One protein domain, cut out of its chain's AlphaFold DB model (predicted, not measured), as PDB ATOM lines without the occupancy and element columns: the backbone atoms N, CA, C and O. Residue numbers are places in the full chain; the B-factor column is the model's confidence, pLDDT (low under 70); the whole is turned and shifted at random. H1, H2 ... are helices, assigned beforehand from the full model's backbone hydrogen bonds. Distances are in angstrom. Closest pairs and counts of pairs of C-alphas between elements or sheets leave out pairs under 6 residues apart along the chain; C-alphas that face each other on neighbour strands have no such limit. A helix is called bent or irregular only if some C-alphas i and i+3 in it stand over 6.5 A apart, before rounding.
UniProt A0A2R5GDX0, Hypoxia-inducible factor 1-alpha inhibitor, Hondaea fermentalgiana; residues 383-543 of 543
ATOM      1  N   GLN A 383     -29.394  38.826 -10.668       87.62
ATOM      2  CA  GLN A 383     -27.932  38.819 -10.778       87.62
ATOM      3  C   GLN A 383     -27.311  37.603 -10.078       87.62
ATOM      4  O   GLN A 383     -26.443  36.944 -10.648       87.62
ATOM      5  N   ALA A 384     -27.782  37.244  -8.882       86.12
ATOM      6  CA  ALA A 384     -27.325  36.048  -8.179       86.12
ATOM      7  C   ALA A 384     -27.601  34.778  -9.001       86.12
ATOM      8  O   ALA A 384     -26.703  33.954  -9.166       86.12
ATOM      9  N   THR A 385     -28.786  34.662  -9.613       85.31
ATOM     10  CA  THR A 385     -29.104  33.534 -10.507       85.31
ATOM     11  C   THR A 385     -28.251  33.518 -11.780       85.31
ATOM     12  O   THR A 385     -27.917  32.448 -12.278       85.31
ATOM     13  N   GLN A 386     -27.833  34.682 -12.291       82.75
ATOM     14  CA  GLN A 386     -26.916  34.780 -13.432       82.75
ATOM     15  C   GLN A 386     -25.486  34.385 -13.054       82.75
ATOM     16  O   GLN A 386     -24.786  33.766 -13.845       82.75
ATOM     17  N   HIS A 387     -25.012  34.702 -11.851       74.81
ATOM     18  CA  HIS A 387     -23.684  34.254 -11.417       74.81
ATOM     19  C   HIS A 387     -23.608  32.735 -11.219       74.81
ATOM     20  O   HIS A 387     -22.527  32.153 -11.310       74.81
ATOM     21  N   LEU A 388     -24.759  32.083 -11.064       65.50
ATOM     22  CA  LEU A 388     -24.897  30.629 -11.096       65.50
ATOM     23  C   LEU A 388     -24.901  30.047 -12.523       65.50
ATOM     24  O   LEU A 388     -25.129  28.853 -12.690       65.50
ATOM     25  N   ASN A 389     -24.547  30.838 -13.550       59.34
ATOM     26  CA  ASN A 389     -24.237  30.357 -14.909       59.34
ATOM     27  C   ASN A 389     -23.128  29.287 -14.938       59.34
ATOM     28  O   ASN A 389     -22.978  28.589 -15.940       59.34
ATOM     29  N   ASN A 390     -22.376  29.118 -13.847       65.81
ATOM     30  CA  ASN A 390     -21.681  27.866 -13.579       65.81
ATOM     31  C   ASN A 390     -22.721  26.817 -13.180       65.81
ATOM     32  O   ASN A 390     -22.804  26.436 -12.010       65.81
ATOM     33  N   LEU A 391     -23.523  26.372 -14.154       66.06
ATOM     34  CA  LEU A 391     -24.374  25.209 -13.966       66.06
ATOM     35  C   LEU A 391     -23.529  24.100 -13.331       66.06
ATOM     36  O   LEU A 391     -22.351  23.963 -13.695       66.06
ATOM     37  N   PRO A 392     -24.090  23.304 -12.401       66.94
ATOM     38  CA  PRO A 392     -23.346  22.190 -11.848       66.94
ATOM     39  C   PRO A 392     -22.744  21.389 -13.000       66.94
ATOM     40  O   PRO A 392     -23.404  21.169 -14.017       66.94
ATOM     41  N   ALA A 393     -21.472  20.999 -12.864       69.94
ATOM     42  CA  ALA A 393     -20.680  20.402 -13.948       69.94
ATOM     43  C   ALA A 393     -21.386  19.224 -14.650       69.94
ATOM     44  O   ALA A 393     -21.090  18.911 -15.799       69.94
ATOM     45  N   ILE A 394     -22.361  18.616 -13.970       68.38
ATOM     46  CA  ILE A 394     -23.287  17.623 -14.509       68.38
ATOM     47  C   ILE A 394     -23.995  18.070 -15.796       68.38
ATOM     48  O   ILE A 394     -24.125  17.272 -16.720       68.38
ATOM     49  N   PHE A 395     -24.399  19.333 -15.912       77.75
ATOM     50  CA  PHE A 395     -25.059  19.834 -17.114       77.75
ATOM     51  C   PHE A 395     -24.074  20.135 -18.243       77.75
ATOM     52  O   PHE A 395     -24.450  20.049 -19.402       77.75
ATOM     53  N   ALA A 396     -22.799  20.396 -17.933       73.25
ATOM     54  CA  ALA A 396     -21.769  20.566 -18.957       73.25
ATOM     55  C   ALA A 396     -21.472  19.255 -19.711       73.25
ATOM     56  O   ALA A 396     -21.051  19.293 -20.865       73.25
ATOM     57  N   SER A 397     -21.696  18.097 -19.073       67.62
ATOM     58  CA  SER A 397     -21.587  16.783 -19.725       67.62
ATOM     59  C   SER A 397     -22.828  16.368 -20.516       67.62
ATOM     60  O   SER A 397     -22.740  15.461 -21.340       67.62
ATOM     61  N   VAL A 398     -23.971  17.015 -20.282       69.75
ATOM     62  CA  VAL A 398     -25.200  16.753 -21.028       69.75
ATOM     63  C   VAL A 398     -25.138  17.575 -22.307       69.75
ATOM     64  O   VAL A 398     -25.278  18.794 -22.292       69.75
ATOM     65  N   THR A 399     -24.887  16.909 -23.430       63.66
ATOM     66  CA  THR A 399     -24.911  17.591 -24.727       63.66
ATOM     67  C   THR A 399     -26.349  17.951 -25.099       63.66
ATOM     68  O   THR A 399     -27.279  17.175 -24.864       63.66
ATOM     69  N   SER A 400     -26.536  19.114 -25.724       65.12
ATOM     70  CA  SER A 400     -27.841  19.617 -26.174       65.12
ATOM     71  C   SER A 400     -28.571  18.665 -27.132       65.12
ATOM     72  O   SER A 400     -29.774  18.813 -27.357       65.12
ATOM     73  N   ASP A 401     -27.875  17.682 -27.705       74.81
ATOM     74  CA  ASP A 401     -28.414  16.742 -28.685       74.81
ATOM     75  C   ASP A 401     -29.197  15.577 -28.075       74.81
ATOM     76  O   ASP A 401     -30.002  14.973 -28.788       74.81
ATOM     77  N   ASN A 402     -29.070  15.311 -26.767       79.50
ATOM     78  CA  ASN A 402     -29.803  14.227 -26.111       79.50
ATOM     79  C   ASN A 402     -30.737  14.714 -24.986       79.50
ATOM     80  O   ASN A 402     -30.434  14.619 -23.797       79.50
ATOM     81  N   ILE A 403     -31.936  15.171 -25.371       78.81
ATOM     82  CA  ILE A 403     -33.030  15.543 -24.448       78.81
ATOM     83  C   ILE A 403     -33.316  14.428 -23.423       78.81
ATOM     84  O   ILE A 403     -33.640  14.731 -22.275       78.81
ATOM     85  N   ALA A 404     -33.174  13.152 -23.805       82.38
ATOM     86  CA  ALA A 404     -33.428  12.014 -22.920       82.38
ATOM     87  C   ALA A 404     -32.440  11.903 -21.758       82.38
ATOM     88  O   ALA A 404     -32.829  11.460 -20.680       82.38
ATOM     89  N   GLU A 405     -31.195  12.336 -21.952       82.44
ATOM     90  CA  GLU A 405     -30.190  12.380 -20.887       82.44
ATOM     91  C   GLU A 405     -30.371  13.611 -19.989       82.44
ATOM     92  O   GLU A 405     -30.194  13.521 -18.776       82.44
ATOM     93  N   ALA A 406     -30.782  14.744 -20.568       84.44
ATOM     94  CA  ALA A 406     -30.979  16.004 -19.852       84.44
ATOM     95  C   ALA A 406     -32.196  15.997 -18.919       84.44
ATOM     96  O   ALA A 406     -32.132  16.491 -17.787       84.44
ATOM     97  N   LEU A 407     -33.318  15.466 -19.414       87.94
ATOM     98  CA  LEU A 407     -34.632  15.587 -18.787       87.94
ATOM     99  C   LEU A 407     -34.662  15.059 -17.336       87.94
ATOM    100  O   LEU A 407     -35.168  15.779 -16.479       87.94
ATOM    101  N   PRO A 408     -34.093  13.881 -17.008       86.62
ATOM    102  CA  PRO A 408     -33.986  13.385 -15.636       86.62
ATOM    103  C   PRO A 408     -33.347  14.371 -14.646       86.62
ATOM    104  O   PRO A 408     -33.935  14.695 -13.613       86.62
ATOM    105  N   SER A 409     -32.146  14.869 -14.957       86.06
ATOM    106  CA  SER A 409     -31.402  15.765 -14.062       86.06
ATOM    107  C   SER A 409     -32.055  17.140 -13.956       86.06
ATOM    108  O   SER A 409     -32.099  17.705 -12.865       86.06
ATOM    109  N   LEU A 410     -32.611  17.651 -15.062       90.56
ATOM    110  CA  LEU A 410     -33.397  18.885 -15.059       90.56
ATOM    111  C   LEU A 410     -34.661  18.749 -14.209       90.56
ATOM    112  O   LEU A 410     -34.923  19.622 -13.389       90.56
ATOM    113  N   ALA A 411     -35.417  17.659 -14.361       91.06
ATOM    114  CA  ALA A 411     -36.628  17.418 -13.583       91.06
ATOM    115  C   ALA A 411     -36.320  17.295 -12.085       91.06
ATOM    116  O   ALA A 411     -37.032  17.870 -11.269       91.06
ATOM    117  N   TYR A 412     -35.232  16.613 -11.712       89.94
ATOM    118  CA  TYR A 412     -34.792  16.547 -10.317       89.94
ATOM    119  C   TYR A 412     -34.425  17.931  -9.765       89.94
ATOM    120  O   TYR A 412     -34.925  18.342  -8.719       89.94
ATOM    121  N   TYR A 413     -33.573  18.665 -10.486       91.69
ATOM    122  CA  TYR A 413     -33.074  19.966 -10.053       91.69
ATOM    123  C   TYR A 413     -34.186  21.018  -9.968       91.69
ATOM    124  O   TYR A 413     -34.420  21.598  -8.908       91.69
ATOM    125  N   LEU A 414     -34.905  21.235 -11.072       93.06
ATOM    126  CA  LEU A 414     -35.982  22.219 -11.143       93.06
ATOM    127  C   LEU A 414     -37.172  21.802 -10.283       93.06
ATOM    128  O   LEU A 414     -37.760  22.659  -9.638       93.06
ATOM    129  N   GLY A 415     -37.501  20.509 -10.217       92.38
ATOM    130  CA  GLY A 415     -38.552  20.004  -9.336       92.38
ATOM    131  C   GLY A 415     -38.261  20.310  -7.870       92.38
ATOM    132  O   GLY A 415     -39.136  20.821  -7.176       92.38
ATOM    133  N   GLY A 416     -37.022  20.084  -7.419       91.19
ATOM    134  CA  GLY A 416     -36.595  20.413  -6.058       91.19
ATOM    135  C   GLY A 416     -36.667  21.908  -5.746       91.19
ATOM    136  O   GLY A 416     -37.168  22.280  -4.689       91.19
ATOM    137  N   VAL A 417     -36.221  22.769  -6.671       92.00
ATOM    138  CA  VAL A 417     -36.303  24.232  -6.508       92.00
ATOM    139  C   VAL A 417     -37.761  24.707  -6.502       92.00
ATOM    140  O   VAL A 417     -38.184  25.399  -5.578       92.00
ATOM    141  N   LEU A 418     -38.550  24.316  -7.507       92.69
ATOM    142  CA  LEU A 418     -39.920  24.795  -7.703       92.69
ATOM    143  C   LEU A 418     -40.864  24.320  -6.599       92.69
ATOM    144  O   LEU A 418     -41.651  25.122  -6.100       92.69
ATOM    145  N   ALA A 419     -40.751  23.062  -6.160       90.88
ATOM    146  CA  ALA A 419     -41.592  22.518  -5.095       90.88
ATOM    147  C   ALA A 419     -41.392  23.221  -3.741       90.88
ATOM    148  O   ALA A 419     -42.240  23.094  -2.866       90.88
ATOM    149  N   SER A 420     -40.281  23.940  -3.541       89.12
ATOM    150  CA  SER A 420     -40.014  24.698  -2.310       89.12
ATOM    151  C   SER A 420     -40.385  26.183  -2.383       89.12
ATOM    152  O   SER A 420     -40.304  26.868  -1.361       89.12
ATOM    153  N   ILE A 421     -40.721  26.702  -3.569       87.62
ATOM    154  CA  ILE A 421     -40.937  28.142  -3.793       87.62
ATOM    155  C   ILE A 421     -42.363  28.429  -4.265       87.62
ATOM    156  O   ILE A 421     -42.969  29.412  -3.837       87.62
ATOM    157  N   VAL A 422     -42.908  27.584  -5.142       85.06
ATOM    158  CA  VAL A 422     -44.224  27.797  -5.749       85.06
ATOM    159  C   VAL A 422     -45.293  27.198  -4.833       85.06
ATOM    160  O   VAL A 422     -45.540  25.997  -4.837       85.06
ATOM    161  N   ASN A 423     -45.909  28.051  -4.012       71.50
ATOM    162  CA  ASN A 423     -46.837  27.640  -2.950       71.50
ATOM    163  C   ASN A 423     -48.277  27.358  -3.429       71.50
ATOM    164  O   ASN A 423     -49.058  26.784  -2.672       71.50
ATOM    165  N   SER A 424     -48.663  27.793  -4.633       57.28
ATOM    166  CA  SER A 424     -50.073  27.869  -5.066       57.28
ATOM    167  C   SER A 424     -50.468  26.873  -6.164       57.28
ATOM    168  O   SER A 424     -51.654  26.598  -6.343       57.28
ATOM    169  N   THR A 425     -49.497  26.299  -6.877       69.50
ATOM    170  CA  THR A 425     -49.721  25.391  -8.010       69.50
ATOM    171  C   THR A 425     -48.808  24.183  -7.923       69.50
ATOM    172  O   THR A 425     -47.692  24.271  -7.412       69.50
ATOM    173  N   THR A 426     -49.236  23.058  -8.491       86.31
ATOM    174  CA  THR A 426     -48.302  21.947  -8.714       86.31
ATOM    175  C   THR A 426     -47.164  22.409  -9.631       86.31
ATOM    176  O   THR A 426     -47.366  23.255 -10.506       86.31
ATOM    177  N   VAL A 427     -45.961  21.858  -9.455       90.56
ATOM    178  CA  VAL A 427     -44.809  22.196 -10.306       90.56
ATOM    179  C   VAL A 427     -45.121  22.024 -11.810       90.56
ATOM    180  O   VAL A 427     -44.800  22.932 -12.580       90.56
ATOM    181  N   PRO A 428     -45.801  20.942 -12.256       91.88
ATOM    182  CA  PRO A 428     -46.270  20.812 -13.636       91.88
ATOM    183  C   PRO A 428     -47.150  21.968 -14.110       91.88
ATOM    184  O   PRO A 428     -46.940  22.484 -15.202       91.88
ATOM    185  N   GLN A 429     -48.114  22.400 -13.290       91.75
ATOM    186  CA  GLN A 429     -49.016  23.499 -13.639       91.75
ATOM    187  C   GLN A 429     -48.276  24.826 -13.764       91.75
ATOM    188  O   GLN A 429     -48.587  25.592 -14.668       91.75
ATOM    189  N   PHE A 430     -47.287  25.091 -12.905       93.12
ATOM    190  CA  PHE A 430     -46.451  26.282 -13.038       93.12
ATOM    191  C   PHE A 430     -45.721  26.298 -14.387       93.12
ATOM    192  O   PHE A 430     -45.744  27.298 -15.098       93.12
ATOM    193  N   ILE A 431     -45.119  25.172 -14.782       93.75
ATOM    194  CA  ILE A 431     -44.409  25.087 -16.063       93.75
ATOM    195  C   ILE A 431     -45.379  25.177 -17.247       93.75
ATOM    196  O   ILE A 431     -45.125  25.922 -18.189       93.75
ATOM    197  N   ASP A 432     -46.495  24.453 -17.219       92.19
ATOM    198  CA  ASP A 432     -47.449  24.466 -18.330       92.19
ATOM    199  C   ASP A 432     -48.136  25.830 -18.475       92.19
ATOM    200  O   ASP A 432     -48.098  26.438 -19.540       92.19
ATOM    201  N   LYS A 433     -48.722  26.351 -17.394       91.25
ATOM    202  CA  LYS A 433     -49.535  27.572 -17.442       91.25
ATOM    203  C   LYS A 433     -48.697  28.834 -17.419       91.25
ATOM    204  O   LYS A 433     -48.897  29.717 -18.244       91.25
ATOM    205  N   ALA A 434     -47.760  28.920 -16.484       90.50
ATOM    206  CA  ALA A 434     -47.063  30.165 -16.193       90.50
ATOM    207  C   ALA A 434     -45.857  30.403 -17.121       90.50
ATOM    208  O   ALA A 434     -45.490  31.550 -17.364       90.50
ATOM    209  N   LEU A 435     -45.264  29.333 -17.665       93.00
ATOM    210  CA  LEU A 435     -44.173  29.417 -18.637       93.00
ATOM    211  C   LEU A 435     -44.660  29.146 -20.062       93.00
ATOM    212  O   LEU A 435     -44.594  30.030 -20.910       93.00
ATOM    213  N   VAL A 436     -45.143  27.936 -20.353       92.81
ATOM    214  CA  VAL A 436     -45.420  27.525 -21.739       92.81
ATOM    215  C   VAL A 436     -46.604  28.287 -22.335       92.81
ATOM    216  O   VAL A 436     -46.457  28.897 -23.394       92.81
ATOM    217  N   GLU A 437     -47.771  28.246 -21.695       89.50
ATOM    218  CA  GLU A 437     -48.985  28.894 -22.200       89.50
ATOM    219  C   GLU A 437     -48.831  30.417 -22.215       89.50
ATOM    220  O   GLU A 437     -48.994  31.035 -23.263       89.50
ATOM    221  N   GLN A 438     -48.425  31.000 -21.084       89.94
ATOM    222  CA  GLN A 438     -48.348  32.452 -20.912       89.94
ATOM    223  C   GLN A 438     -47.236  33.130 -21.724       89.94
ATOM    224  O   GLN A 438     -47.416  34.268 -22.154       89.94
ATOM    225  N   ARG A 439     -46.090  32.463 -21.944       91.81
ATOM    226  CA  ARG A 439     -44.952  33.076 -22.650       91.81
ATOM    227  C   ARG A 439     -44.799  32.588 -24.079       91.81
ATOM    228  O   ARG A 439     -44.599  33.392 -24.985       91.81
ATOM    229  N   TYR A 440     -44.916  31.288 -24.325       89.06
ATOM    230  CA  TYR A 440     -44.525  30.714 -25.614       89.06
ATOM    231  C   TYR A 440     -45.697  30.454 -26.575       89.06
ATOM    232  O   TYR A 440     -45.498  30.501 -27.789       89.06
ATOM    233  N   MET A 441     -46.914  30.180 -26.086       77.69
ATOM    234  CA  MET A 441     -48.039  29.876 -26.987       77.69
ATOM    235  C   MET A 441     -48.507  31.107 -27.766       77.69
ATOM    236  O   MET A 441     -48.648  31.014 -28.985       77.69
ATOM    237  N   ALA A 442     -48.671  32.258 -27.112       75.12
ATOM    238  CA  ALA A 442     -49.010  33.506 -27.803       75.12
ATOM    239  C   ALA A 442     -47.877  33.973 -28.748       75.12
ATOM    240  O   ALA A 442     -48.143  34.411 -29.868       75.12
ATOM    241  N   THR A 443     -46.612  33.724 -28.381       68.00
ATOM    242  CA  THR A 443     -45.436  34.061 -29.208       68.00
ATOM    243  C   THR A 443     -45.358  33.236 -30.496       68.00
ATOM    244  O   THR A 443     -44.736  33.672 -31.461       68.00
ATOM    245  N   SER A 444     -46.006  32.067 -30.574       58.72
ATOM    246  CA  SER A 444     -45.989  31.235 -31.790       58.72
ATOM    247  C   SER A 444     -46.617  31.912 -33.015       58.72
ATOM    248  O   SER A 444     -46.281  31.555 -34.141       58.72
ATOM    249  N   ALA A 445     -47.472  32.920 -32.808       59.94
ATOM    250  CA  ALA A 445     -47.981  33.772 -33.880       59.94
ATOM    251  C   ALA A 445     -46.945  34.802 -34.381       59.94
ATOM    252  O   ALA A 445     -47.099  35.343 -35.472       59.94
ATOM    253  N   LEU A 446     -45.897  35.064 -33.593       60.41
ATOM    254  CA  LEU A 446     -44.934  36.153 -33.781       60.41
ATOM    255  C   LEU A 446     -43.523  35.662 -34.153       60.41
ATOM    256  O   LEU A 446     -42.768  36.400 -34.778       60.41
ATOM    257  N   SER A 447     -43.148  34.432 -33.783       66.88
ATOM    258  CA  SER A 447     -41.828  33.851 -34.064       66.88
ATOM    259  C   SER A 447     -41.872  32.324 -34.156       66.88
ATOM    260  O   SER A 447     -42.372  31.647 -33.257       66.88
ATOM    261  N   ASN A 448     -41.253  31.769 -35.205       66.81
ATOM    262  CA  ASN A 448     -41.117  30.320 -35.370       66.81
ATOM    263  C   ASN A 448     -40.050  29.723 -34.440       66.81
ATOM    264  O   ASN A 448     -40.279  28.647 -33.882       66.81
ATOM    265  N   ALA A 449     -38.916  30.409 -34.245       67.12
ATOM    266  CA  ALA A 449     -37.790  29.918 -33.438       67.12
ATOM    267  C   ALA A 449     -38.131  29.693 -31.955       67.12
ATOM    268  O   ALA A 449     -37.593  28.779 -31.332       67.12
ATOM    269  N   LEU A 450     -39.047  30.496 -31.404       72.94
ATOM    270  CA  LEU A 450     -39.542  30.351 -30.032       72.94
ATOM    271  C   LEU A 450     -40.924  29.691 -29.975       72.94
ATOM    272  O   LEU A 450     -41.509  29.576 -28.902       72.94
ATOM    273  N   SER A 451     -41.470  29.234 -31.102       75.12
ATOM    274  CA  SER A 451     -42.741  28.517 -31.084       75.12
ATOM    275  C   SER A 451     -42.569  27.134 -30.452       75.12
ATOM    276  O   SER A 451     -41.593  26.419 -30.677       75.12
ATOM    277  N   CYS A 452     -43.563  26.696 -29.687       76.50
ATOM    278  CA  CYS A 452     -43.594  25.329 -29.168       76.50
ATOM    279  C   CYS A 452     -43.990  24.275 -30.216       76.50
ATOM    280  O   CYS A 452     -44.109  23.097 -29.869       76.50
ATOM    281  N   GLY A 453     -44.264  24.705 -31.455       73.25
ATOM    282  CA  GLY A 453     -44.992  23.946 -32.466       73.25
ATOM    283  C   GLY A 453     -46.454  23.675 -32.072       73.25
ATOM    284  O   GLY A 453     -46.776  23.405 -30.908       73.25
ATOM    285  N   SER A 454     -47.359  23.693 -33.051       72.12
ATOM    286  CA  SER A 454     -48.723  23.163 -32.876       72.12
ATOM    287  C   SER A 454     -48.721  21.647 -32.643       72.12
ATOM    288  O   SER A 454     -49.625  21.116 -32.008       72.12
ATOM    289  N   ASP A 455     -47.671  20.966 -33.112       69.56
ATOM    290  CA  ASP A 455     -47.585  19.506 -33.211       69.56
ATOM    291  C   ASP A 455     -46.782  18.875 -32.062       69.56
ATOM    292  O   ASP A 455     -46.157  17.821 -32.220       69.56
ATOM    293  N   PHE A 456     -46.734  19.532 -30.900       80.25
ATOM    294  CA  PHE A 456     -46.106  18.920 -29.735       80.25
ATOM    295  C   PHE A 456     -46.854  17.646 -29.348       80.25
ATOM    296  O   PHE A 456     -48.041  17.665 -29.028       80.25
ATOM    297  N   ASP A 457     -46.116  16.547 -29.321       80.69
ATOM    298  CA  ASP A 457     -46.608  15.241 -28.931       80.69
ATOM    299  C   ASP A 457     -45.850  14.801 -27.679       80.69
ATOM    300  O   ASP A 457     -44.663  14.466 -27.741       80.69
ATOM    301  N   ALA A 458     -46.545  14.802 -26.539       83.69
ATOM    302  CA  ALA A 458     -45.988  14.391 -25.253       83.69
ATOM    303  C   ALA A 458     -45.451  12.951 -25.286       83.69
ATOM    304  O   ALA A 458     -44.540  12.629 -24.529       83.69
ATOM    305  N   SER A 459     -45.940  12.090 -26.192       82.19
ATOM    306  CA  SER A 459     -45.409  10.731 -26.344       82.19
ATOM    307  C   SER A 459     -43.986  10.693 -26.919       82.19
ATOM    308  O   SER A 459     -43.291   9.685 -26.786       82.19
ATOM    309  N   ARG A 460     -43.525  11.798 -27.525       83.50
ATOM    310  CA  ARG A 460     -42.143  11.981 -27.999       83.50
ATOM    311  C   ARG A 460     -41.203  12.441 -26.891       83.50
ATOM    312  O   ARG A 460     -39.988  12.429 -27.097       83.50
ATOM    313  N   CYS A 461     -41.732  12.833 -25.732       87.56
ATOM    314  CA  CYS A 461     -40.897  13.044 -24.564       87.56
ATOM    315  C   CYS A 461     -40.301  11.696 -24.133       87.56
ATOM    316  O   CYS A 461     -41.008  10.685 -24.126       87.56
ATOM    317  N   PRO A 462     -39.004  11.654 -23.787       82.62
ATOM    318  CA  PRO A 462     -38.349  10.446 -23.309       82.62
ATOM    319  C   PRO A 462     -39.192   9.772 -22.224       82.62
ATOM    320  O   PRO A 462     -39.517  10.405 -21.216       82.62
ATOM    321  N   ALA A 463     -39.563   8.505 -22.442       75.06
ATOM    322  CA  ALA A 463     -40.326   7.738 -21.464       75.06
ATOM    323  C   ALA A 463     -39.618   7.830 -20.107       75.06
ATOM    324  O   ALA A 463     -38.405   7.622 -20.034       75.06
ATOM    325  N   SER A 464     -40.369   8.178 -19.059       61.03
ATOM    326  CA  SER A 464     -39.834   8.476 -17.730       61.03
ATOM    327  C   SER A 464     -38.805   7.424 -17.305       61.03
ATOM    328  O   SER A 464     -39.161   6.269 -17.043       61.03
ATOM    329  N   VAL A 465     -37.526   7.803 -17.233       63.16
ATOM    330  CA  VAL A 465     -36.488   6.985 -16.586       63.16
ATOM    331  C   VAL A 465     -36.983   6.733 -15.176       63.16
ATOM    332  O   VAL A 465     -37.153   7.722 -14.495       63.16
ATOM    333  N   LYS A 466     -37.249   5.492 -14.737       66.25
ATOM    334  CA  LYS A 466     -37.933   5.169 -13.453       66.25
ATOM    335  C   LYS A 466     -37.267   5.700 -12.174       66.25
ATOM    336  O   LYS A 466     -37.908   5.703 -11.129       66.25
ATOM    337  N   ASP A 467     -36.020   6.145 -12.268       73.25
ATOM    338  CA  ASP A 467     -35.359   6.949 -11.246       73.25
ATOM    339  C   ASP A 467     -34.326   7.857 -11.950       73.25
ATOM    340  O   ASP A 467     -33.341   7.353 -12.497       73.25
ATOM    341  N   PRO A 468     -34.545   9.181 -11.994       66.44
ATOM    342  CA  PRO A 468     -33.713  10.104 -12.740       66.44
ATOM    343  C   PRO A 468     -32.381  10.359 -12.030       66.44
ATOM    344  O   PRO A 468     -31.451  10.896 -12.631       66.44
ATOM    345  N   VAL A 469     -32.292   9.963 -10.757       73.50
ATOM    346  CA  VAL A 469     -31.155  10.171  -9.865       73.50
ATOM    347  C   VAL A 469     -30.388   8.874  -9.613       73.50
ATOM    348  O   VAL A 469     -29.219   8.950  -9.251       73.50
ATOM    349  N   ALA A 470     -30.988   7.696  -9.835       78.56
ATOM    350  CA  ALA A 470     -30.340   6.392  -9.620       78.56
ATOM    351  C   ALA A 470     -29.016   6.241 -10.373       78.56
ATOM    352  O   ALA A 470     -28.096   5.590  -9.885       78.56
ATOM    353  N   ASN A 471     -28.923   6.845 -11.558       74.31
ATOM    354  CA  ASN A 471     -27.730   6.775 -12.398       74.31
ATOM    355  C   ASN A 471     -26.772   7.954 -12.180       74.31
ATOM    356  O   ASN A 471     -25.701   7.988 -12.786       74.31
ATOM    357  N   LEU A 472     -27.132   8.929 -11.336       79.31
ATOM    358  CA  LEU A 472     -26.226  10.018 -11.001       79.31
ATOM    359  C   LEU A 472     -25.184   9.523 -10.006       79.31
ATOM    360  O   LEU A 472     -25.507   8.954  -8.964       79.31
ATOM    361  N   HIS A 473     -23.916   9.796 -10.309       86.62
ATOM    362  CA  HIS A 473     -22.839   9.588  -9.351       86.62
ATOM    363  C   HIS A 473     -23.151  10.350  -8.053       86.62
ATOM    364  O   HIS A 473     -23.594  11.501  -8.099       86.62
ATOM    365  N   GLU A 474     -22.888   9.735  -6.897       88.44
ATOM    366  CA  GLU A 474     -23.226  10.282  -5.574       88.44
ATOM    367  C   GLU A 474     -22.722  11.723  -5.392       88.44
ATOM    368  O   GLU A 474     -23.451  12.594  -4.919       88.44
ATOM    369  N   ALA A 475     -21.503  12.008  -5.864       86.94
ATOM    370  CA  ALA A 475     -20.932  13.354  -5.823       86.94
ATOM    371  C   ALA A 475     -21.749  14.388  -6.625       86.94
ATOM    372  O   ALA A 475     -21.909  15.522  -6.170       86.94
ATOM    373  N   SER A 476     -22.287  14.007  -7.789       84.62
ATOM    374  CA  SER A 476     -23.110  14.890  -8.623       84.62
ATOM    375  C   SER A 476     -24.475  15.134  -7.990       84.62
ATOM    376  O   SER A 476     -24.943  16.268  -7.974       84.62
ATOM    377  N   ARG A 477     -25.083  14.097  -7.400       86.62
ATOM    378  CA  ARG A 477     -26.329  14.237  -6.635       86.62
ATOM    379  C   ARG A 477     -26.146  15.178  -5.443       86.62
ATOM    380  O   ARG A 477     -26.908  16.124  -5.290       86.62
ATOM    381  N   ALA A 478     -25.088  14.982  -4.658       89.12
ATOM    382  CA  ALA A 478     -24.783  15.840  -3.518       89.12
ATOM    383  C   ALA A 478     -24.520  17.302  -3.927       89.12
ATOM    384  O   ALA A 478     -24.816  18.214  -3.154       89.12
ATOM    385  N   GLN A 479     -23.952  17.533  -5.118       87.88
ATOM    386  CA  GLN A 479     -23.801  18.874  -5.681       87.88
ATOM    387  C   GLN A 479     -25.160  19.482  -6.052       87.88
ATOM    388  O   GLN A 479     -25.451  20.578  -5.584       87.88
ATOM    389  N   LEU A 480     -26.011  18.759  -6.790       88.00
ATOM    390  CA  LEU A 480     -27.364  19.222  -7.125       88.00
ATOM    391  C   LEU A 480     -28.170  19.573  -5.870       88.00
ATOM    392  O   LEU A 480     -28.772  20.637  -5.813       88.00
ATOM    393  N   ASP A 481     -28.120  18.739  -4.831       90.12
ATOM    394  CA  ASP A 481     -28.825  18.998  -3.571       90.12
ATOM    395  C   ASP A 481     -28.326  20.266  -2.863       90.12
ATOM    396  O   ASP A 481     -29.106  20.969  -2.216       90.12
ATOM    397  N   ARG A 482     -27.019  20.562  -2.945       90.62
ATOM    398  CA  ARG A 482     -26.468  21.825  -2.430       90.62
ATOM    399  C   ARG A 482     -27.001  23.007  -3.227       90.62
ATOM    400  O   ARG A 482     -27.472  23.956  -2.611       90.62
ATOM    401  N   ASP A 483     -26.974  22.915  -4.551       88.69
ATOM    402  CA  ASP A 483     -27.408  23.998  -5.431       88.69
ATOM    403  C   ASP A 483     -28.912  24.268  -5.287       88.69
ATOM    404  O   ASP A 483     -29.312  25.428  -5.209       88.69
ATOM    405  N   ILE A 484     -29.739  23.222  -5.155       90.75
ATOM    406  CA  ILE A 484     -31.173  23.350  -4.850       90.75
ATOM    407  C   ILE A 484     -31.356  24.127  -3.548       90.75
ATOM    408  O   ILE A 484     -32.071  25.123  -3.538       90.75
ATOM    409  N   ARG A 485     -30.682  23.732  -2.458       91.62
ATOM    410  CA  ARG A 485     -30.793  24.446  -1.175       91.62
ATOM    411  C   ARG A 485     -30.369  25.905  -1.293       91.62
ATOM    412  O   ARG A 485     -31.075  26.765  -0.786       91.62
ATOM    413  N   THR A 486     -29.263  26.189  -1.979       91.19
ATOM    414  CA  THR A 486     -28.808  27.566  -2.210       91.19
ATOM    415  C   THR A 486     -29.858  28.387  -2.958       91.19
ATOM    416  O   THR A 486     -30.154  29.502  -2.538       91.19
ATOM    417  N   MET A 487     -30.462  27.833  -4.013       91.12
ATOM    418  CA  MET A 487     -31.520  28.509  -4.769       91.12
ATOM    419  C   MET A 487     -32.785  28.725  -3.944       91.12
ATOM    420  O   MET A 487     -33.346  29.816  -3.951       91.12
ATOM    421  N   VAL A 488     -33.222  27.704  -3.208       92.19
ATOM    422  CA  VAL A 488     -34.399  27.782  -2.341       92.19
ATOM    423  C   VAL A 488     -34.196  28.838  -1.262       92.19
ATOM    424  O   VAL A 488     -35.060  29.694  -1.097       92.19
ATOM    425  N   THR A 489     -33.042  28.847  -0.590       92.62
ATOM    426  CA  THR A 489     -32.700  29.885   0.389       92.62
ATOM    427  C   THR A 489     -32.705  31.271  -0.249       92.62
ATOM    428  O   THR A 489     -33.378  32.157   0.268       92.62
ATOM    429  N   LEU A 490     -32.049  31.447  -1.404       90.81
ATOM    430  CA  LEU A 490     -32.017  32.727  -2.115       90.81
ATOM    431  C   LEU A 490     -33.430  33.253  -2.409       90.81
ATOM    432  O   LEU A 490     -33.724  34.417  -2.143       90.81
ATOM    433  N   PHE A 491     -34.311  32.409  -2.945       91.69
ATOM    434  CA  PHE A 491     -35.679  32.801  -3.278       91.69
ATOM    435  C   PHE A 491     -36.537  33.046  -2.025       91.69
ATOM    436  O   PHE A 491     -37.230  34.061  -1.955       91.69
ATOM    437  N   GLN A 492     -36.457  32.185  -1.008       90.88
ATOM    438  CA  GLN A 492     -37.225  32.326   0.237       90.88
ATOM    439  C   GLN A 492     -36.837  33.579   1.034       90.88
ATOM    440  O   GLN A 492     -37.717  34.264   1.553       90.88
ATOM    441  N   GLU A 493     -35.549  33.936   1.080       90.44
ATOM    442  CA  GLU A 493     -35.071  35.167   1.729       90.44
ATOM    443  C   GLU A 493     -35.680  36.437   1.111       90.44
ATOM    444  O   GLU A 493     -35.865  37.442   1.802       90.44
ATOM    445  N   HIS A 494     -36.038  36.385  -0.175       88.06
ATOM    446  CA  HIS A 494     -36.579  37.522  -0.920       88.06
ATOM    447  C   HIS A 494     -38.098  37.452  -1.140       88.06
ATOM    448  O   HIS A 494     -38.691  38.448  -1.555       88.06
ATOM    449  N   GLN A 495     -38.755  36.334  -0.813       87.38
ATOM    450  CA  GLN A 495     -40.193  36.133  -1.034       87.38
ATOM    451  C   GLN A 495     -41.063  37.182  -0.331       87.38
ATOM    452  O   GLN A 495     -42.063  37.625  -0.886       87.38
ATOM    453  N   ALA A 496     -40.657  37.643   0.855       80.31
ATOM    454  CA  ALA A 496     -41.391  38.669   1.598       80.31
ATOM    455  C   ALA A 496     -41.365  40.059   0.932       80.31
ATOM    456  O   ALA A 496     -42.228  40.889   1.215       80.31
ATOM    457  N   TYR A 497     -40.383  40.328   0.067       77.81
ATOM    458  CA  TYR A 497     -40.153  41.647  -0.539       77.81
ATOM    459  C   TYR A 497     -40.520  41.704  -2.019       77.81
ATOM    460  O   TYR A 497     -40.526  42.784  -2.608       77.81
ATOM    461  N   VAL A 498     -40.799  40.551  -2.624       80.38
ATOM    462  CA  VAL A 498     -41.066  40.419  -4.052       80.38
ATOM    463  C   VAL A 498     -42.421  39.726  -4.219       80.38
ATOM    464  O   VAL A 498     -42.464  38.503  -4.345       80.38
ATOM    465  N   PRO A 499     -43.536  40.489  -4.229       74.00
ATOM    466  CA  PRO A 499     -44.895  39.939  -4.319       74.00
ATOM    467  C   PRO A 499     -45.132  39.026  -5.529       74.00
ATOM    468  O   PRO A 499     -46.055  38.220  -5.509       74.00
ATOM    469  N   SER A 500     -44.271  39.119  -6.547       87.56
ATOM    470  CA  SER A 500     -44.317  38.303  -7.766       87.56
ATOM    471  C   SER A 500     -42.981  37.633  -8.056       87.56
ATOM    472  O   SER A 500     -42.464  37.677  -9.172       87.56
ATOM    473  N   LEU A 501     -42.405  37.013  -7.023       90.44
ATOM    474  CA  LEU A 501     -41.166  36.235  -7.116       90.44
ATOM    475  C   LEU A 501     -41.230  35.172  -8.222       90.44
ATOM    476  O   LEU A 501     -40.218  34.868  -8.849       90.44
ATOM    477  N   GLU A 502     -42.428  34.657  -8.491       92.69
ATOM    478  CA  GLU A 502     -42.728  33.705  -9.558       92.69
ATOM    479  C   GLU A 502     -42.252  34.164 -10.943       92.69
ATOM    480  O   GLU A 502     -41.783  33.332 -11.714       92.69
ATOM    481  N   ILE A 503     -42.264  35.472 -11.236       94.62
ATOM    482  CA  ILE A 503     -41.712  36.021 -12.485       94.62
ATOM    483  C   ILE A 503     -40.210  35.714 -12.588       94.62
ATOM    484  O   ILE A 503     -39.721  35.284 -13.629       94.62
ATOM    485  N   LEU A 504     -39.468  35.898 -11.492       94.31
ATOM    486  CA  LEU A 504     -38.022  35.651 -11.447       94.31
ATOM    487  C   LEU A 504     -37.705  34.154 -11.446       94.31
ATOM    488  O   LEU A 504     -36.700  33.729 -12.010       94.31
ATOM    489  N   VAL A 505     -38.565  33.349 -10.816       94.06
ATOM    490  CA  VAL A 505     -38.479  31.885 -10.862       94.06
ATOM    491  C   VAL A 505     -38.706  31.387 -12.289       94.06
ATOM    492  O   VAL A 505     -37.958  30.530 -12.752       94.06
ATOM    493  N   ALA A 506     -39.678  31.951 -13.009       94.94
ATOM    494  CA  ALA A 506     -39.921  31.659 -14.416       94.94
ATOM    495  C   ALA A 506     -38.680  31.973 -15.277       94.94
ATOM    496  O   ALA A 506     -38.195  31.100 -15.999       94.94
ATOM    497  N   ASP A 507     -38.090  33.161 -15.117       94.38
ATOM    498  CA  ASP A 507     -36.853  33.545 -15.813       94.38
ATOM    499  C   ASP A 507     -35.679  32.607 -15.474       94.38
ATOM    500  O   ASP A 507     -34.881  32.243 -16.341       94.38
ATOM    501  N   PHE A 508     -35.566  32.187 -14.213       94.25
ATOM    502  CA  PHE A 508     -34.558  31.222 -13.781       94.25
ATOM    503  C   PHE A 508     -34.741  29.858 -14.461       94.25
ATOM    504  O   PHE A 508     -33.771  29.307 -14.984       94.25
ATOM    505  N   VAL A 509     -35.971  29.333 -14.502       94.88
ATOM    506  CA  VAL A 509     -36.286  28.059 -15.163       94.88
ATOM    507  C   VAL A 509     -35.932  28.122 -16.647       94.88
ATOM    508  O   VAL A 509     -35.222  27.241 -17.132       94.88
ATOM    509  N   GLU A 510     -36.359  29.170 -17.358       94.12
ATOM    510  CA  GLU A 510     -36.030  29.345 -18.776       94.12
ATOM    511  C   GLU A 510     -34.523  29.388 -18.997       94.12
ATOM    512  O   GLU A 510     -34.008  28.664 -19.843       94.12
ATOM    513  N   ARG A 511     -33.787  30.154 -18.186       91.69
ATOM    514  CA  ARG A 511     -32.327  30.245 -18.292       91.69
ATOM    515  C   ARG A 511     -31.649  28.891 -18.097       91.69
ATOM    516  O   ARG A 511     -30.780  28.540 -18.892       91.69
ATOM    517  N   VAL A 512     -32.025  28.137 -17.063       91.75
ATOM    518  CA  VAL A 512     -31.456  26.805 -16.799       91.75
ATOM    519  C   VAL A 512     -31.758  25.860 -17.956       91.75
ATOM    520  O   VAL A 512     -30.851  25.192 -18.447       91.75
ATOM    521  N   VAL A 513     -33.000  25.836 -18.442       92.50
ATOM    522  CA  VAL A 513     -33.387  24.994 -19.579       92.50
ATOM    523  C   VAL A 513     -32.597  25.382 -20.830       92.50
ATOM    524  O   VAL A 513     -31.986  24.511 -21.448       92.50
ATOM    525  N   THR A 514     -32.513  26.671 -21.162       90.06
ATOM    526  CA  THR A 514     -31.742  27.176 -22.309       90.06
ATOM    527  C   THR A 514     -30.273  26.797 -22.233       90.06
ATOM    528  O   THR A 514     -29.694  26.397 -23.241       90.06
ATOM    529  N   LEU A 515     -29.658  26.890 -21.054       87.50
ATOM    530  CA  LEU A 515     -28.259  26.514 -20.873       87.50
ATOM    531  C   LEU A 515     -28.017  25.012 -21.101       87.50
ATOM    532  O   LEU A 515     -26.935  24.646 -21.550       87.50
ATOM    533  N   VAL A 516     -29.004  24.153 -20.825       88.31
ATOM    534  CA  VAL A 516     -28.875  22.694 -20.986       88.31
ATOM    535  C   VAL A 516     -29.213  22.226 -22.401       88.31
ATOM    536  O   VAL A 516     -28.482  21.420 -22.972       88.31
ATOM    537  N   VAL A 517     -30.318  22.700 -22.983       87.75
ATOM    538  CA  VAL A 517     -30.803  22.184 -24.279       87.75
ATOM    539  C   VAL A 517     -30.565  23.119 -25.460       87.75
ATOM    540  O   VAL A 517     -30.765  22.715 -26.605       87.75
ATOM    541  N   GLY A 518     -30.108  24.344 -25.206       86.94
ATOM    542  CA  GLY A 518     -30.039  25.403 -26.205       86.94
ATOM    543  C   GLY A 518     -31.407  26.026 -26.485       86.94
ATOM    544  O   GLY A 518     -32.452  25.401 -26.305       86.94
ATOM    545  N   LEU A 519     -31.389  27.271 -26.961       85.31
ATOM    546  CA  LEU A 519     -32.586  28.089 -27.156       85.31
ATOM    547  C   LEU A 519     -33.662  27.446 -28.064       85.31
ATOM    548  O   LEU A 519     -34.816  27.385 -27.635       85.31
ATOM    549  N   PRO A 520     -33.329  26.819 -29.215       84.94
ATOM    550  CA  PRO A 520     -34.341  26.219 -30.098       84.94
ATOM    551  C   PRO A 520     -35.151  25.070 -29.477       84.94
ATOM    552  O   PRO A 520     -36.169  24.659 -30.027       84.94
ATOM    553  N   LYS A 521     -34.685  24.492 -28.361       87.62
ATOM    554  CA  LYS A 521     -35.317  23.337 -27.703       87.62
ATOM    555  C   LYS A 521     -36.018  23.713 -26.394       87.62
ATOM    556  O   LYS A 521     -36.578  22.827 -25.747       87.62
ATOM    557  N   VAL A 522     -36.010  24.991 -26.000       90.75
ATOM    558  CA  VAL A 522     -36.500  25.439 -24.685       90.75
ATOM    559  C   VAL A 522     -37.968  25.110 -24.491       90.75
ATOM    560  O   VAL A 522     -38.288  24.393 -23.545       90.75
ATOM    561  N   CYS A 523     -38.861  25.540 -25.392       91.94
ATOM    562  CA  CYS A 523     -40.281  25.259 -25.183       91.94
ATOM    563  C   CYS A 523     -40.580  23.750 -25.189       91.94
ATOM    564  O   CYS A 523     -41.310  23.257 -24.327       91.94
ATOM    565  N   THR A 524     -39.992  22.988 -26.118       90.25
ATOM    566  CA  THR A 524     -40.170  21.528 -26.152       90.25
ATOM    567  C   THR A 524     -39.723  20.880 -24.841       90.25
ATOM    568  O   THR A 524     -40.438  20.034 -24.305       90.25
ATOM    569  N   MET A 525     -38.580  21.300 -24.290       92.56
ATOM    570  CA  MET A 525     -38.092  20.797 -23.007       92.56
ATOM    571  C   MET A 525     -39.008  21.203 -21.846       92.56
ATOM    572  O   MET A 525     -39.323  20.354 -21.018       92.56
ATOM    573  N   LEU A 526     -39.504  22.445 -21.805       94.31
ATOM    574  CA  LEU A 526     -40.476  22.885 -20.793       94.31
ATOM    575  C   LEU A 526     -41.754  22.035 -20.827       94.31
ATOM    576  O   LEU A 526     -42.196  21.558 -19.783       94.31
ATOM    577  N   ARG A 527     -42.305  21.749 -22.012       92.75
ATOM    578  CA  ARG A 527     -43.474  20.864 -22.140       92.75
ATOM    579  C   ARG A 527     -43.180  19.432 -21.686       92.75
ATOM    580  O   ARG A 527     -44.006  18.827 -21.008       92.75
ATOM    581  N   CYS A 528     -41.998  18.895 -22.000       92.56
ATOM    582  CA  CYS A 528     -41.597  17.580 -21.495       92.56
ATOM    583  C   CYS A 528     -41.382  17.558 -19.976       92.56
ATOM    584  O   CYS A 528     -41.698  16.555 -19.341       92.56
ATOM    585  N   LEU A 529     -40.882  18.645 -19.382       92.88
ATOM    586  CA  LEU A 529     -40.787  18.791 -17.930       92.88
ATOM    587  C   LEU A 529     -42.179  18.819 -17.293       92.88
ATOM    588  O   LEU A 529     -42.408  18.081 -16.339       92.88
ATOM    589  N   ALA A 530     -43.120  19.591 -17.842       92.62
ATOM    590  CA  ALA A 530     -44.497  19.639 -17.351       92.62
ATOM    591  C   ALA A 530     -45.206  18.275 -17.438       92.62
ATOM    592  O   ALA A 530     -45.924  17.899 -16.520       92.62
ATOM    593  N   ALA A 531     -44.965  17.501 -18.501       90.62
ATOM    594  CA  ALA A 531     -45.521  16.155 -18.671       90.62
ATOM    595  C   ALA A 531     -44.774  15.059 -17.881       90.62
ATOM    596  O   ALA A 531     -45.156  13.888 -17.929       90.62
ATOM    597  N   SER A 532     -43.680  15.399 -17.195       88.69
ATOM    598  CA  SER A 532     -42.841  14.424 -16.504       88.69
ATOM    599  C   SER A 532     -43.476  13.990 -15.176       88.69
ATOM    600  O   SER A 532     -43.675  14.839 -14.301       88.69
ATOM    601  N   PRO A 533     -43.660  12.676 -14.929       84.69
ATOM    602  CA  PRO A 533     -44.136  12.162 -13.637       84.69
ATOM    603  C   PRO A 533     -43.250  12.566 -12.447       84.69
ATOM    604  O   PRO A 533     -43.658  12.507 -11.289       84.69
ATOM    605  N   TYR A 534     -42.007  12.979 -12.710       81.31
ATOM    606  CA  TYR A 534     -41.109  13.486 -11.674       81.31
ATOM    607  C   TYR A 534     -41.537  14.811 -11.093       81.31
ATOM    608  O   TYR A 534     -41.390  15.011  -9.892       81.31
ATOM    609  N   MET A 535     -42.067  15.695 -11.931       85.50
ATOM    610  CA  MET A 535     -42.507  17.002 -11.472       85.50
ATOM    611  C   MET A 535     -43.761  16.872 -10.603       85.50
ATOM    612  O   MET A 535     -43.908  17.627  -9.648       85.50
ATOM    613  N   GLU A 536     -44.601  15.861 -10.851       81.75
ATOM    614  CA  GLU A 536     -45.721  15.505  -9.968       81.75
ATOM    615  C   GLU A 536     -45.231  15.012  -8.596       81.75
ATOM    616  O   GLU A 536     -45.723  15.454  -7.558       81.75
ATOM    617  N   ASN A 537     -44.220  14.137  -8.576       78.25
ATOM    618  CA  ASN A 537     -43.689  13.561  -7.337       78.25
ATOM    619  C   ASN A 537     -42.798  14.522  -6.538       78.25
ATOM    620  O   ASN A 537     -42.715  14.392  -5.319       78.25
ATOM    621  N   ALA A 538     -42.135  15.488  -7.180       73.06
ATOM    622  CA  ALA A 538     -41.295  16.473  -6.495       73.06
ATOM    623  C   ALA A 538     -42.091  17.281  -5.458       73.06
ATOM    624  O   ALA A 538     -41.582  17.578  -4.378       73.06
ATOM    625  N   SER A 539     -43.373  17.543  -5.734       63.41
ATOM    626  CA  SER A 539     -44.299  18.155  -4.776       63.41
ATOM    627  C   SER A 539     -44.550  17.292  -3.531       63.41
ATOM    628  O   SER A 539     -44.867  17.837  -2.480       63.41
ATOM    629  N   ALA A 540     -44.384  15.968  -3.617       59.72
ATOM    630  CA  ALA A 540     -44.601  15.039  -2.507       59.72
ATOM    631  C   ALA A 540     -43.350  14.791  -1.646       59.72
ATOM    632  O   ALA A 540     -43.479  14.300  -0.533       59.72
ATOM    633  N   VAL A 541     -42.146  15.092  -2.146       55.94
ATOM    634  CA  VAL A 541     -40.878  14.831  -1.428       55.94
ATOM    635  C   VAL A 541     -40.539  15.935  -0.419       55.94
ATOM    636  O   VAL A 541     -39.815  15.683   0.541       55.94
ATOM    637  N   ASN A 542     -41.064  17.147  -0.621       53.41
ATOM    638  CA  ASN A 542     -40.856  18.291   0.274       53.41
ATOM    639  C   ASN A 542     -41.984  18.498   1.304       53.41
ATOM    640  O   ASN A 542     -41.815  19.320   2.207       53.41
ATOM    641  N   ALA A 543     -43.114  17.796   1.156       42.69
ATOM    642  CA  ALA A 543     -44.212  17.755   2.126       42.69
ATOM    643  C   ALA A 543     -43.945  16.680   3.187       42.69
ATOM    644  O   ALA A 543     -44.270  16.934   4.370       42.69
TER     645      ALA A 543
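AT A GLANCE: This is residues 383 to 543 of the 543 residues of the protein "Hypoxia-inducible factor 1-alpha inhibitor" of Hondaea fermentalgiana (UniProt A0A2R5GDX0). A rounded, compact body of helices has H3 as its core: the long H5 runs along one side of H3, H6 folds back from the end of H5 to run side by side with H3, and H7 and H8 pack on H3 too, with H4 packed on H7. The long stretch of residues 444 to 473, without a named element, runs round the outside from H4 to H5. The 161 printed residues hold eight named helices, H1 to H8 in chain order, and no named strand; the class is all helix. The radius of gyration of the C-alphas is 14.9 A, and the spans are 38 by 38 by 29 A.

IN THESE COORDINATES: Find C-alpha 474 at (-23.226, 10.282, -5.574); from there H5, residues 474 to 495, runs 31.3 A to C-alpha 495 at (-40.193, 36.133, -1.034). H6, residues 501 to 517, spans 24.5 A. H3, residues 403 to 419, and H4, residues 427 to 443, each span 22.3 A; H3 has a kink of 32 degrees near residue 410, H4 one of 35 degrees near residue 437. H7, residues 519 to 530, spans 17.6 A, and H8, residues 533 to 541, 12.9 A. The short H1, residues 383 to 387, starts at C-alpha 383, (-27.932, 38.819, -10.778); H2 is residues 393 to 396. H3, H4 and H7 are irregular: C-alphas 405 and 408, and 438 and 441, are 6.6 A apart, only just irregular, and C-alphas 520 and 523 are 7.8 A apart.

HOW THE PARTS SIT: H3, H5 and H6 form a bundle, a group of helices packed together. H5 touches the hub H3 with residues 480 to 488 alone, closest at C-alphas Ile 484 and Val 417, 5.5 A, at a steep tilt of 41 degrees. H6 touches H3 at a shallow tilt of 17 degrees, opposite ways, closest at C-alphas Val 517 and Ile 403, 7.0 A. H5 and H6 touch only at the corner, and only just, with 3 pairs of C-alphas within 8 A. H8 touches H3, closest at C-alphas Ser 539 and Ala 419, 5.1 A. H7 touches H4, closest at C-alphas Ala 530 and Pro 428, 4.3 A. H1 and H5 are near each other; H2 and H5 are close but not clearly touching, closest at C-alphas Ile 394 and Ser 476, 6.5 A. H5 and H8 are apart. Every O i to N i+4 pair is within hydrogen-bond range in H1 and H6, but 11 of 13 in H3, 8 of 13 in H4, 17 of 18 in H5, 6 of 8 in H7 and 3 of 5 in H8; H2 is too short for such a pair.

THE WHOLE: The two farthest C-alphas, Ala 445 and Glu 474, are 44.3 A apart. The printed part has no cut, and its long link is H4 to H5. Mean pLDDT of the printed part is 82.3; look for values under 70 at, among others, residues 388 to 394, 443 to 449 and 539 to 543.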